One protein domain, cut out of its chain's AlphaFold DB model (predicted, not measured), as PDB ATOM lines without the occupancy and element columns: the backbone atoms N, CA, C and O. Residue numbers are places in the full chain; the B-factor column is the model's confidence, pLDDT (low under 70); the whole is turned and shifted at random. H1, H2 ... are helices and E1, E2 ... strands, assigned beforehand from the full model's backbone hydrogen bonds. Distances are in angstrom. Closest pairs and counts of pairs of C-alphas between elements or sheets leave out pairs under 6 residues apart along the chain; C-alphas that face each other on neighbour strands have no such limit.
ATOM      1  N   ALA A   3     -12.831  -9.546 -17.660       40.66
ATOM      2  CA  ALA A   3     -13.230  -8.375 -18.447       40.66
ATOM      3  C   ALA A   3     -13.413  -8.701 -19.944       40.66
ATOM      4  O   ALA A   3     -14.433  -8.346 -20.516       40.66
ATOM      5  N   ASP A   4     -12.522  -9.508 -20.538       41.62
ATOM      6  CA  ASP A   4     -12.544  -9.776 -21.990       41.62
ATOM      7  C   ASP A   4     -13.825 -10.474 -22.498       41.62
ATOM      8  O   ASP A   4     -14.187 -10.325 -23.656       41.62
ATOM      9  N   LYS A   5     -14.550 -11.222 -21.649       46.28
ATOM     10  CA  LYS A   5     -15.792 -11.920 -22.057       46.28
ATOM     11  C   LYS A   5     -17.061 -11.078 -21.928       46.28
ATOM     12  O   LYS A   5     -18.080 -11.439 -22.520       46.28
ATOM     13  N   GLU A   6     -17.039 -10.039 -21.094       43.84
ATOM     14  CA  GLU A   6     -18.162  -9.099 -20.979       43.84
ATOM     15  C   GLU A   6     -18.143  -8.113 -22.150       43.84
ATOM     16  O   GLU A   6     -19.201  -7.840 -22.715       43.84
ATOM     17  N   ASP A   7     -16.948  -7.697 -22.582       45.31
ATOM     18  CA  ASP A   7     -16.760  -6.807 -23.730       45.31
ATOM     19  C   ASP A   7     -17.114  -7.497 -25.067       45.31
ATOM     20  O   ASP A   7     -17.894  -6.936 -25.836       45.31
ATOM     21  N   GLU A   8     -16.686  -8.749 -25.307       48.47
ATOM     22  CA  GLU A   8     -17.044  -9.511 -26.529       48.47
ATOM     23  C   GLU A   8     -18.563  -9.737 -26.684       48.47
ATOM     24  O   GLU A   8     -19.111  -9.595 -27.774       48.47
ATOM     25  N   ASN A   9     -19.283 -10.031 -25.592       52.88
ATOM     26  CA  ASN A   9     -20.744 -10.202 -25.652       52.88
ATOM     27  C   ASN A   9     -21.493  -8.882 -25.903       52.88
ATOM     28  O   ASN A   9     -22.649  -8.911 -26.329       52.88
ATOM     29  N   SER A  10     -20.884  -7.737 -25.578       56.78
ATOM     30  CA  SER A  10     -21.523  -6.430 -25.742       56.78
ATOM     31  C   SER A  10     -21.555  -5.995 -27.209       56.78
ATOM     32  O   SER A  10     -22.588  -5.510 -27.675       56.78
ATOM     33  N   ASP A  11     -20.484  -6.270 -27.957       62.00
ATOM     34  CA  ASP A  11     -20.397  -5.978 -29.389       62.00
ATOM     35  C   ASP A  11     -21.288  -6.910 -30.224       62.00
ATOM     36  O   ASP A  11     -21.998  -6.455 -31.125       62.00
ATOM     37  N   ASP A  12     -21.382  -8.183 -29.835       76.75
ATOM     38  CA  ASP A  12     -22.269  -9.177 -30.450       76.75
ATOM     39  C   ASP A  12     -23.750  -8.759 -30.422       76.75
ATOM     40  O   ASP A  12     -24.504  -8.971 -31.384       76.75
ATOM     41  N   LEU A  13     -24.187  -8.133 -29.324       84.56
ATOM     42  CA  LEU A  13     -25.565  -7.668 -29.164       84.56
ATOM     43  C   LEU A  13     -25.843  -6.337 -29.880       84.56
ATOM     44  O   LEU A  13     -27.001  -6.050 -30.195       84.56
ATOM     45  N   ASN A  14     -24.813  -5.549 -30.200       84.12
ATOM     46  CA  ASN A  14     -24.973  -4.274 -30.906       84.12
ATOM     47  C   ASN A  14     -25.438  -4.459 -32.357       84.12
ATOM     48  O   ASN A  14     -26.200  -3.634 -32.863       84.12
ATOM     49  N   SER A  15     -25.036  -5.555 -33.007       88.06
ATOM     50  CA  SER A  15     -25.452  -5.898 -34.378       88.06
ATOM     51  C   SER A  15     -26.900  -6.400 -34.481       88.06
ATOM     52  O   SER A  15     -27.419  -6.599 -35.582       88.06
ATOM     53  N   GLN A  16     -27.573  -6.614 -33.347       94.19
ATOM     54  CA  GLN A  16     -28.946  -7.105 -33.314       94.19
ATOM     55  C   GLN A  16     -29.929  -5.978 -33.625       94.19
ATOM     56  O   GLN A  16     -29.716  -4.821 -33.274       94.19
ATOM     57  N   THR A  17     -31.038  -6.312 -34.273       95.94
ATOM     58  CA  THR A  17     -32.084  -5.343 -34.632       95.94
ATOM     59  C   THR A  17     -33.371  -5.597 -33.861       95.94
ATOM     60  O   THR A  17     -34.028  -4.654 -33.423       95.94
ATOM     61  N   HIS A  18     -33.702  -6.870 -33.643       97.19
ATOM     62  CA  HIS A  18     -34.937  -7.288 -32.995       97.19
ATOM     63  C   HIS A  18     -34.681  -8.397 -31.978       97.19
ATOM     64  O   HIS A  18     -33.674  -9.108 -32.035       97.19
ATOM     65  N   VAL A  19     -35.637  -8.573 -31.074       97.62
ATOM     66  CA  VAL A  19     -35.744  -9.719 -30.181       97.62
ATOM     67  C   VAL A  19     -37.142 -10.312 -30.291       97.62
ATOM     68  O   VAL A  19     -38.150  -9.608 -30.259       97.62
ATOM     69  N   ARG A  20     -37.195 -11.631 -30.424       97.69
ATOM     70  CA  ARG A  20     -38.416 -12.420 -30.380       97.69
ATOM     71  C   ARG A  20     -38.679 -12.863 -28.961       97.69
ATOM     72  O   ARG A  20     -37.866 -13.593 -28.391       97.69
ATOM     73  N   ILE A  21     -39.809 -12.452 -28.398       96.62
ATOM     74  CA  ILE A  21     -40.212 -12.861 -27.054       96.62
ATOM     75  C   ILE A  21     -40.615 -14.333 -27.091       96.62
ATOM     76  O   ILE A  21     -41.469 -14.734 -27.880       96.62
ATOM     77  N   ILE A  22     -39.989 -15.130 -26.229       95.62
ATOM     78  CA  ILE A  22     -40.251 -16.564 -26.070       95.62
ATOM     79  C   ILE A  22     -41.092 -16.803 -24.818       95.62
ATOM     80  O   ILE A  22     -42.038 -17.584 -24.833       95.62
ATOM     81  N   SER A  23     -40.752 -16.143 -23.715       93.38
ATOM     82  CA  SER A  23     -41.527 -16.227 -22.482       93.38
ATOM     83  C   SER A  23     -41.355 -14.979 -21.631       93.38
ATOM     84  O   SER A  23     -40.371 -14.256 -21.760       93.38
ATOM     85  N   THR A  24     -42.323 -14.744 -20.747       92.19
ATOM     86  CA  THR A  24     -42.248 -13.731 -19.688       92.19
ATOM     87  C   THR A  24     -42.332 -14.436 -18.343       92.19
ATOM     88  O   THR A  24     -43.146 -15.342 -18.169       92.19
ATOM     89  N   MET A  25     -41.480 -14.046 -17.401       88.25
ATOM     90  CA  MET A  25     -41.346 -14.683 -16.094       88.25
ATOM     91  C   MET A  25     -41.332 -13.638 -14.981       88.25
ATOM     92  O   MET A  25     -40.805 -12.539 -15.163       88.25
ATOM     93  N   ASP A  26     -41.843 -13.994 -13.805       87.88
ATOM     94  CA  ASP A  26     -41.707 -13.155 -12.617       87.88
ATOM     95  C   ASP A  26     -40.272 -13.207 -12.077       87.88
ATOM     96  O   ASP A  26     -39.703 -14.277 -11.839       87.88
ATOM     97  N   ARG A  27     -39.691 -12.034 -11.825       79.38
ATOM     98  CA  ARG A  27     -38.351 -11.871 -11.261       79.38
ATOM     99  C   ARG A  27     -38.438 -11.519  -9.779       79.38
ATOM    100  O   ARG A  27     -39.143 -10.601  -9.369       79.38
ATOM    101  N   ARG A  28     -37.659 -12.214  -8.949       71.19
ATOM    102  CA  ARG A  28     -37.531 -11.900  -7.513       71.19
ATOM    103  C   ARG A  28     -36.507 -10.772  -7.288       71.19
ATOM    104  O   ARG A  28     -35.476 -10.773  -7.961       71.19
ATOM    105  N   PRO A  29     -36.720  -9.851  -6.323       72.75
ATOM    106  CA  PRO A  29     -37.869  -9.755  -5.415       72.75
ATOM    107  C   PRO A  29     -39.102  -9.058  -6.021       72.75
ATOM    108  O   PRO A  29     -40.176  -9.166  -5.444       72.75
ATOM    109  N   SER A  30     -38.976  -8.355  -7.153       78.88
ATOM    110  CA  SER A  30     -40.115  -7.803  -7.900       78.88
ATOM    111  C   SER A  30     -39.766  -7.528  -9.368       78.88
ATOM    112  O   SER A  30     -38.599  -7.311  -9.712       78.88
ATOM    113  N   GLY A  31     -40.800  -7.484 -10.209       86.19
ATOM    114  CA  GLY A  31     -40.722  -7.196 -11.641       86.19
ATOM    115  C   GLY A  31     -40.892  -8.441 -12.505       86.19
ATOM    116  O   GLY A  31     -40.957  -9.557 -11.998       86.19
ATOM    117  N   LYS A  32     -40.945  -8.240 -13.820       92.19
ATOM    118  CA  LYS A  32     -40.952  -9.317 -14.811       92.19
ATOM    119  C   LYS A  32     -39.710  -9.227 -15.682       92.19
ATOM    120  O   LYS A  32     -39.111  -8.157 -15.826       92.19
ATOM    121  N   GLU A  33     -39.319 -10.345 -16.261       93.06
ATOM    122  CA  GLU A  33     -38.310 -10.398 -17.309       93.06
ATOM    123  C   GLU A  33     -38.801 -11.238 -18.479       93.06
ATOM    124  O   GLU A  33     -39.560 -12.190 -18.295       93.06
ATOM    125  N   ILE A  34     -38.368 -10.872 -19.680       95.25
ATOM    126  CA  ILE A  34     -38.535 -11.709 -20.860       95.25
ATOM    127  C   ILE A  34     -37.320 -12.608 -21.034       95.25
ATOM    128  O   ILE A  34     -36.193 -12.213 -20.728       95.25
ATOM    129  N   HIS A  35     -37.555 -13.781 -21.605       95.94
ATOM    130  CA  HIS A  35     -36.562 -14.523 -22.363       95.94
ATOM    131  C   HIS A  35     -36.884 -14.397 -23.846       95.94
ATOM    132  O   HIS A  35     -38.050 -14.463 -24.244       95.94
ATOM    133  N   GLY A  36     -35.851 -14.234 -24.662       96.56
ATOM    134  CA  GLY A  36     -36.008 -14.071 -26.095       96.56
ATOM    135  C   GLY A  36     -34.806 -14.544 -26.891       96.56
ATOM    136  O   GLY A  36     -33.766 -14.908 -26.339       96.56
ATOM    137  N   ILE A  37     -34.976 -14.535 -28.207       97.38
ATOM    138  CA  ILE A  37     -33.917 -14.800 -29.179       97.38
ATOM    139  C   ILE A  37     -33.778 -13.600 -30.110       97.38
ATOM    140  O   ILE A  37     -34.777 -13.060 -30.580       97.38
ATOM    141  N   THR A  38     -32.554 -13.141 -30.342       97.56
ATOM    142  CA  THR A  38     -32.310 -11.963 -31.178       97.56
ATOM    143  C   THR A  38     -32.283 -12.299 -32.665       97.56
ATOM    144  O   THR A  38     -32.021 -13.435 -33.063       97.56
ATOM    145  N   HIS A  39     -32.480 -11.276 -33.488       96.88
ATOM    146  CA  HIS A  39     -32.230 -11.299 -34.925       96.88
ATOM    147  C   HIS A  39     -31.243 -10.176 -35.300       96.88
ATOM    148  O   HIS A  39     -31.386  -9.064 -34.778       96.88
ATOM    149  N   PRO A  40     -30.273 -10.417 -36.206       95.50
ATOM    150  CA  PRO A  40     -30.066 -11.663 -36.957       95.50
ATOM    151  C   PRO A  40     -29.249 -12.731 -36.219       95.50
ATOM    152  O   PRO A  40     -29.330 -13.901 -36.561       95.50
ATOM    153  N   GLY A  41     -28.496 -12.376 -35.181       95.19
ATOM    154  CA  GLY A  41     -27.454 -13.216 -34.583       95.19
ATOM    155  C   GLY A  41     -27.922 -14.426 -33.767       95.19
ATOM    156  O   GLY A  41     -27.073 -15.181 -33.291       95.19
ATOM    157  N   LEU A  42     -29.228 -14.643 -33.580       96.19
ATOM    158  CA  LEU A  42     -29.781 -15.779 -32.828       96.19
ATOM    159  C   LEU A  42     -29.186 -15.918 -31.412       96.19
ATOM    160  O   LEU A  42     -28.915 -17.025 -30.941       96.19
ATOM    161  N   PHE A  43     -28.924 -14.802 -30.729       95.62
ATOM    162  CA  PHE A  43     -28.462 -14.824 -29.343       95.62
ATOM    163  C   PHE A  43     -29.648 -15.038 -28.408       95.62
ATOM    164  O   PHE A  43     -30.683 -14.390 -28.546       95.62
ATOM    165  N   LEU A  44     -29.492 -15.936 -27.437       95.94
ATOM    166  CA  LEU A  44     -30.458 -16.071 -26.354       95.94
ATOM    167  C   LEU A  44     -30.223 -14.954 -25.346       95.94
ATOM    168  O   LEU A  44     -29.121 -14.806 -24.812       95.94
ATOM    169  N   VAL A  45     -31.267 -14.178 -25.086       96.50
ATOM    170  CA  VAL A  45     -31.203 -12.994 -24.235       96.50
ATOM    171  C   VAL A  45     -32.324 -12.975 -23.211       96.50
ATOM    172  O   VAL A  45     -33.360 -13.626 -23.352       96.50
ATOM    173  N   ARG A  46     -32.107 -12.179 -22.173       95.75
ATOM    174  CA  ARG A  46     -33.111 -11.763 -21.209       95.75
ATOM    175  C   ARG A  46     -33.136 -10.247 -21.103       95.75
ATOM    176  O   ARG A  46     -32.101  -9.604 -21.280       95.75
ATOM    177  N   ALA A  47     -34.291  -9.694 -20.763       95.38
ATOM    178  CA  ALA A  47     -34.444  -8.269 -20.497       95.38
ATOM    179  C   ALA A  47     -35.523  -8.032 -19.445       95.38
ATOM    180  O   ALA A  47     -36.505  -8.769 -19.367       95.38
ATOM    181  N   LYS A  48     -35.351  -6.998 -18.620       94.75
ATOM    182  CA  LYS A  48     -36.386  -6.592 -17.664       94.75
ATOM    183  C   LYS A  48     -37.578  -6.009 -18.427       94.75
ATOM    184  O   LYS A  48     -37.370  -5.197 -19.317       94.75
ATOM    185  N   VAL A  49     -38.795  -6.365 -18.036       94.81
ATOM    186  CA  VAL A  49     -40.019  -5.720 -18.528       94.81
ATOM    187  C   VAL A  49     -40.209  -4.396 -17.791       94.81
ATOM    188  O   VAL A  49     -40.171  -4.354 -16.557       94.81
ATOM    189  N   LEU A  50     -40.374  -3.318 -18.553       93.06
ATOM    190  CA  LEU A  50     -40.651  -1.968 -18.064       93.06
ATOM    191  C   LEU A  50     -42.138  -1.613 -18.218       93.06
ATOM    192  O   LEU A  50     -42.671  -0.907 -17.364       93.06
ATOM    193  N   GLU A  51     -42.812  -2.163 -19.235       88.94
ATOM    194  CA  GLU A  51     -44.249  -1.989 -19.492       88.94
ATOM    195  C   GLU A  51     -44.937  -3.348 -19.742       88.94
ATOM    196  O   GLU A  51     -44.437  -4.191 -20.479       88.94
ATOM    197  N   ASP A  52     -46.095  -3.580 -19.115       76.12
ATOM    198  CA  ASP A  52     -46.719  -4.910 -18.963       76.12
ATOM    199  C   ASP A  52     -47.533  -5.421 -20.178       76.12
ATOM    200  O   ASP A  52     -48.267  -6.404 -20.065       76.12
ATOM    201  N   ASN A  53     -47.426  -4.789 -21.349       83.69
ATOM    202  CA  ASN A  53     -48.239  -5.074 -22.545       83.69
ATOM    203  C   ASN A  53     -47.481  -5.830 -23.653       83.69
ATOM    204  O   ASN A  53     -47.766  -5.649 -24.837       83.69
ATOM    205  N   LEU A  54     -46.517  -6.666 -23.277       86.25
ATOM    206  CA  LEU A  54     -45.770  -7.508 -24.208       86.25
ATOM    207  C   LEU A  54     -46.521  -8.808 -24.489       86.25
ATOM    208  O   LEU A  54     -46.953  -9.496 -23.561       86.25
ATOM    209  N   SER A  55     -46.653  -9.163 -25.766       85.12
ATOM    210  CA  SER A  55     -47.245 -10.443 -26.146       85.12
ATOM    211  C   SER A  55     -46.174 -11.528 -26.227       85.12
ATOM    212  O   SER A  55     -45.079 -11.316 -26.753       85.12
ATOM    213  N   ALA A  56     -46.502 -12.724 -25.729       78.69
ATOM    214  CA  ALA A  56     -45.761 -13.911 -26.124       78.69
ATOM    215  C   ALA A  56     -45.850 -14.024 -27.647       78.69
ATOM    216  O   ALA A  56     -46.881 -13.723 -28.244       78.69
ATOM    217  N   ASP A  57     -44.755 -14.424 -28.262       87.62
ATOM    218  CA  ASP A  57     -44.646 -14.545 -29.702       87.62
ATOM    219  C   ASP A  57     -44.466 -13.274 -30.547       87.62
ATOM    220  O   ASP A  57     -44.384 -13.336 -31.773       87.62
ATOM    221  N   GLU A  58     -44.283 -12.126 -29.901       93.31
ATOM    222  CA  GLU A  58     -44.015 -10.852 -30.572       93.31
ATOM    223  C   GLU A  58     -42.522 -10.675 -30.911       93.31
ATOM    224  O   GLU A  58     -41.637 -10.969 -30.099       93.31
ATOM    225  N   TRP A  59     -42.236 -10.154 -32.109       96.94
ATOM    226  CA  TRP A  59     -40.943  -9.554 -32.444       96.94
ATOM    227  C   TRP A  59     -40.974  -8.068 -32.096       96.94
ATOM    228  O   TRP A  59     -41.817  -7.332 -32.605       96.94
ATOM    229  N   ILE A  60     -40.035  -7.626 -31.266       96.88
ATOM    230  CA  ILE A  60     -39.880  -6.222 -30.866       96.88
ATOM    231  C   ILE A  60     -38.481  -5.727 -31.228       96.88
ATOM    232  O   ILE A  60     -37.553  -6.524 -31.375       96.88
ATOM    233  N   GLY A  61     -38.308  -4.414 -31.388       97.00
ATOM    234  CA  GLY A  61     -36.980  -3.833 -31.601       97.00
ATOM    235  C   GLY A  61     -36.066  -4.097 -30.400       97.00
ATOM    236  O   GLY A  61     -36.533  -4.149 -29.265       97.00
ATOM    237  N   LYS A  62     -34.752  -4.250 -30.617       95.62
ATOM    238  CA  LYS A  62     -33.818  -4.489 -29.498       95.62
ATOM    239  C   LYS A  62     -33.785  -3.350 -28.466       95.62
ATOM    240  O   LYS A  62     -33.469  -3.596 -27.309       95.62
ATOM    241  N   ASP A  63     -34.131  -2.137 -28.902       95.06
ATOM    242  CA  ASP A  63     -34.201  -0.916 -28.090       95.06
ATOM    243  C   ASP A  63     -35.661  -0.520 -27.778       95.06
ATOM    244  O   ASP A  63     -35.955   0.655 -27.556       95.06
ATOM    245  N   ASP A  64     -36.601  -1.473 -27.829       96.12
ATOM    246  CA  ASP A  64     -38.010  -1.217 -27.517       96.12
ATOM    247  C   ASP A  64     -38.146  -0.656 -26.083       96.12
ATOM    248  O   ASP A  64     -37.626  -1.255 -25.137       96.12
ATOM    249  N   PRO A  65     -38.843   0.480 -25.886       95.25
ATOM    250  CA  PRO A  65     -38.920   1.153 -24.588       95.25
ATOM    251  C   PRO A  65     -39.614   0.316 -23.503       95.25
ATOM    252  O   PRO A  65     -39.448   0.591 -22.315       95.25
ATOM    253  N   ARG A  66     -40.372  -0.718 -23.891       95.06
ATOM    254  CA  ARG A  66     -41.049  -1.635 -22.967       95.06
ATOM    255  C   ARG A  66     -40.078  -2.605 -22.294       95.06
ATOM    256  O   ARG A  66     -40.475  -3.272 -21.335       95.06
ATOM    257  N   ILE A  67     -38.826  -2.699 -22.754       95.31
ATOM    258  CA  ILE A  67     -37.797  -3.573 -22.183       95.31
ATOM    259  C   ILE A  67     -36.544  -2.802 -21.760       95.31
ATOM    260  O   ILE A  67     -36.197  -1.754 -22.291       95.31
ATOM    261  N   GLY A  68     -35.848  -3.331 -20.755       94.62
ATOM    262  CA  GLY A  68     -34.510  -2.879 -20.391       94.62
ATOM    263  C   GLY A  68     -33.430  -3.427 -21.335       94.62
ATOM    264  O   GLY A  68     -33.737  -4.170 -22.266       94.62
ATOM    265  N   PRO A  69     -32.148  -3.135 -21.053       94.44
ATOM    266  CA  PRO A  69     -31.033  -3.642 -21.846       94.44
ATOM    267  C   PRO A  69     -31.037  -5.168 -21.955       94.44
ATOM    268  O   PRO A  69     -31.304  -5.872 -20.972       94.44
ATOM    269  N   LEU A  70     -30.695  -5.672 -23.141       95.69
ATOM    270  CA  LEU A  70     -30.521  -7.100 -23.372       95.69
ATOM    271  C   LEU A  70     -29.295  -7.614 -22.607       95.69
ATOM    272  O   LEU A  70     -28.265  -6.954 -22.503       95.69
ATOM    273  N   SER A  71     -29.401  -8.819 -22.063       94.12
ATOM    274  CA  SER A  71     -28.280  -9.541 -21.458       94.12
ATOM    275  C   SER A  71     -28.319 -10.996 -21.906       94.12
ATOM    276  O   SER A  71     -29.410 -11.557 -21.984       94.12
ATOM    277  N   PRO A  72     -27.175 -11.648 -22.163       94.00
ATOM    278  CA  PRO A  72     -27.167 -13.035 -22.609       94.00
ATOM    279  C   PRO A  72     -27.725 -13.982 -21.535       94.00
ATOM    280  O   PRO A  72     -27.544 -13.776 -20.330       94.00
ATOM    281  N   VAL A  73     -28.379 -15.054 -21.978       93.44
ATOM    282  CA  VAL A  73     -28.849 -16.161 -21.134       93.44
ATOM    283  C   VAL A  73     -28.518 -17.492 -21.807       93.44
ATOM    284  O   VAL A  73     -28.502 -17.593 -23.031       93.44
ATOM    285  N   ARG A  74     -28.215 -18.536 -21.031       91.88
ATOM    286  CA  ARG A  74     -27.964 -19.865 -21.608       91.88
ATOM    287  C   ARG A  74     -29.283 -20.595 -21.782       91.88
ATOM    288  O   ARG A  74     -30.169 -20.468 -20.945       91.88
ATOM    289  N   LYS A  75     -29.372 -21.458 -22.795       92.31
ATOM    290  CA  LYS A  75     -30.578 -22.257 -23.045       92.31
ATOM    291  C   LYS A  75     -31.034 -23.044 -21.811       92.31
ATOM    292  O   LYS A  75     -32.208 -23.009 -21.475       92.31
ATOM    293  N   LYS A  76     -30.097 -23.647 -21.068       91.69
ATOM    294  CA  LYS A  76     -30.368 -24.379 -19.815       91.69
ATOM    295  C   LYS A  76     -30.988 -23.536 -18.685       91.69
ATOM    296  O   LYS A  76     -31.540 -24.111 -17.755       91.69
ATOM    297  N   ASP A  77     -30.854 -22.212 -18.752       91.81
ATOM    298  CA  ASP A  77     -31.391 -21.274 -17.760       91.81
ATOM    299  C   ASP A  77     -32.795 -20.763 -18.173       91.81
ATOM    300  O   ASP A  77     -33.427 -20.002 -17.443       91.81
ATOM    301  N   ILE A  78     -33.304 -21.201 -19.332       92.44
ATOM    302  CA  ILE A  78     -34.658 -20.948 -19.837       92.44
ATOM    303  C   ILE A  78     -35.553 -22.155 -19.495       92.44
ATOM    304  O   ILE A  78     -35.092 -23.297 -19.532       92.44
ATOM    305  N   SER A  79     -36.837 -21.930 -19.183       92.00
ATOM    306  CA  SER A  79     -37.788 -23.013 -18.876       92.00
ATOM    307  C   SER A  79     -37.977 -23.984 -20.051       92.00
ATOM    308  O   SER A  79     -37.835 -23.601 -21.210       92.00
TER     309      SER A  79
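AT A GLANCE: This is residues 3 to 79 of the 185 residues of an uncharacterized protein of Euryarchaeota archaeon (UniProt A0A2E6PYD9). A small, strongly twisted and curled sheet of four antiparallel strands makes the body, and the helix H1 lies off to one side of it, at one end of the longest dimension. After E4 the stretch of residues 62 to 72 folds back to E3, where residues 71 to 72 pair with residues 45 to 46. The printed part has 77 residues, with one named helix and then four named strands, H1 E1 E2 E3 E4; the sheet's order is E3 E2 E1 E4. The class is mixed, though named elements hold only 36 of the 77 residues. The whole is compact, with a radius of gyration of the C-alphas of 11.9 A and spans of 33 by 25 by 22 A.

IN THESE COORDINATES: H1, residues 4 to 14, begins with C-alpha 4 at (-12.544, -9.776, -21.990) and is 16.3 A long. E1, residues 18 to 26, measures 22.3 A and bends by 67 degrees at residue 22. E2, residues 32 to 39, measures 22.0 A, and E3, residues 44 to 48, 14.2 A. E4, residues 59 to 61, ends with C-alpha 61 at (-36.980, -3.833, -31.601).

HOW THE PARTS SIT: E1, E2 and E3 form a meander, each strand the antiparallel neighbour of the one before, in two hairpins. N 20 and O 37 of E1 and E2 are 2.8 A apart; N 36 and O 45 of E2 and E3, 2.9 A. E4 is the antiparallel neighbour of E1, completing a Greek key, with N 19 and O 60 2.8 A apart. H1 is not on the sheet, and is only just apart from E2, closest 8.2 A; 6 of its 7 O i to N i+4 pairs are within hydrogen-bond range.

THE WHOLE: The C-alphas of Asp 4 and Asn 53, the two farthest apart, are 36.0 A apart. The printed part has no cut and no long link. Residues 3 to 11 have pLDDT under 70.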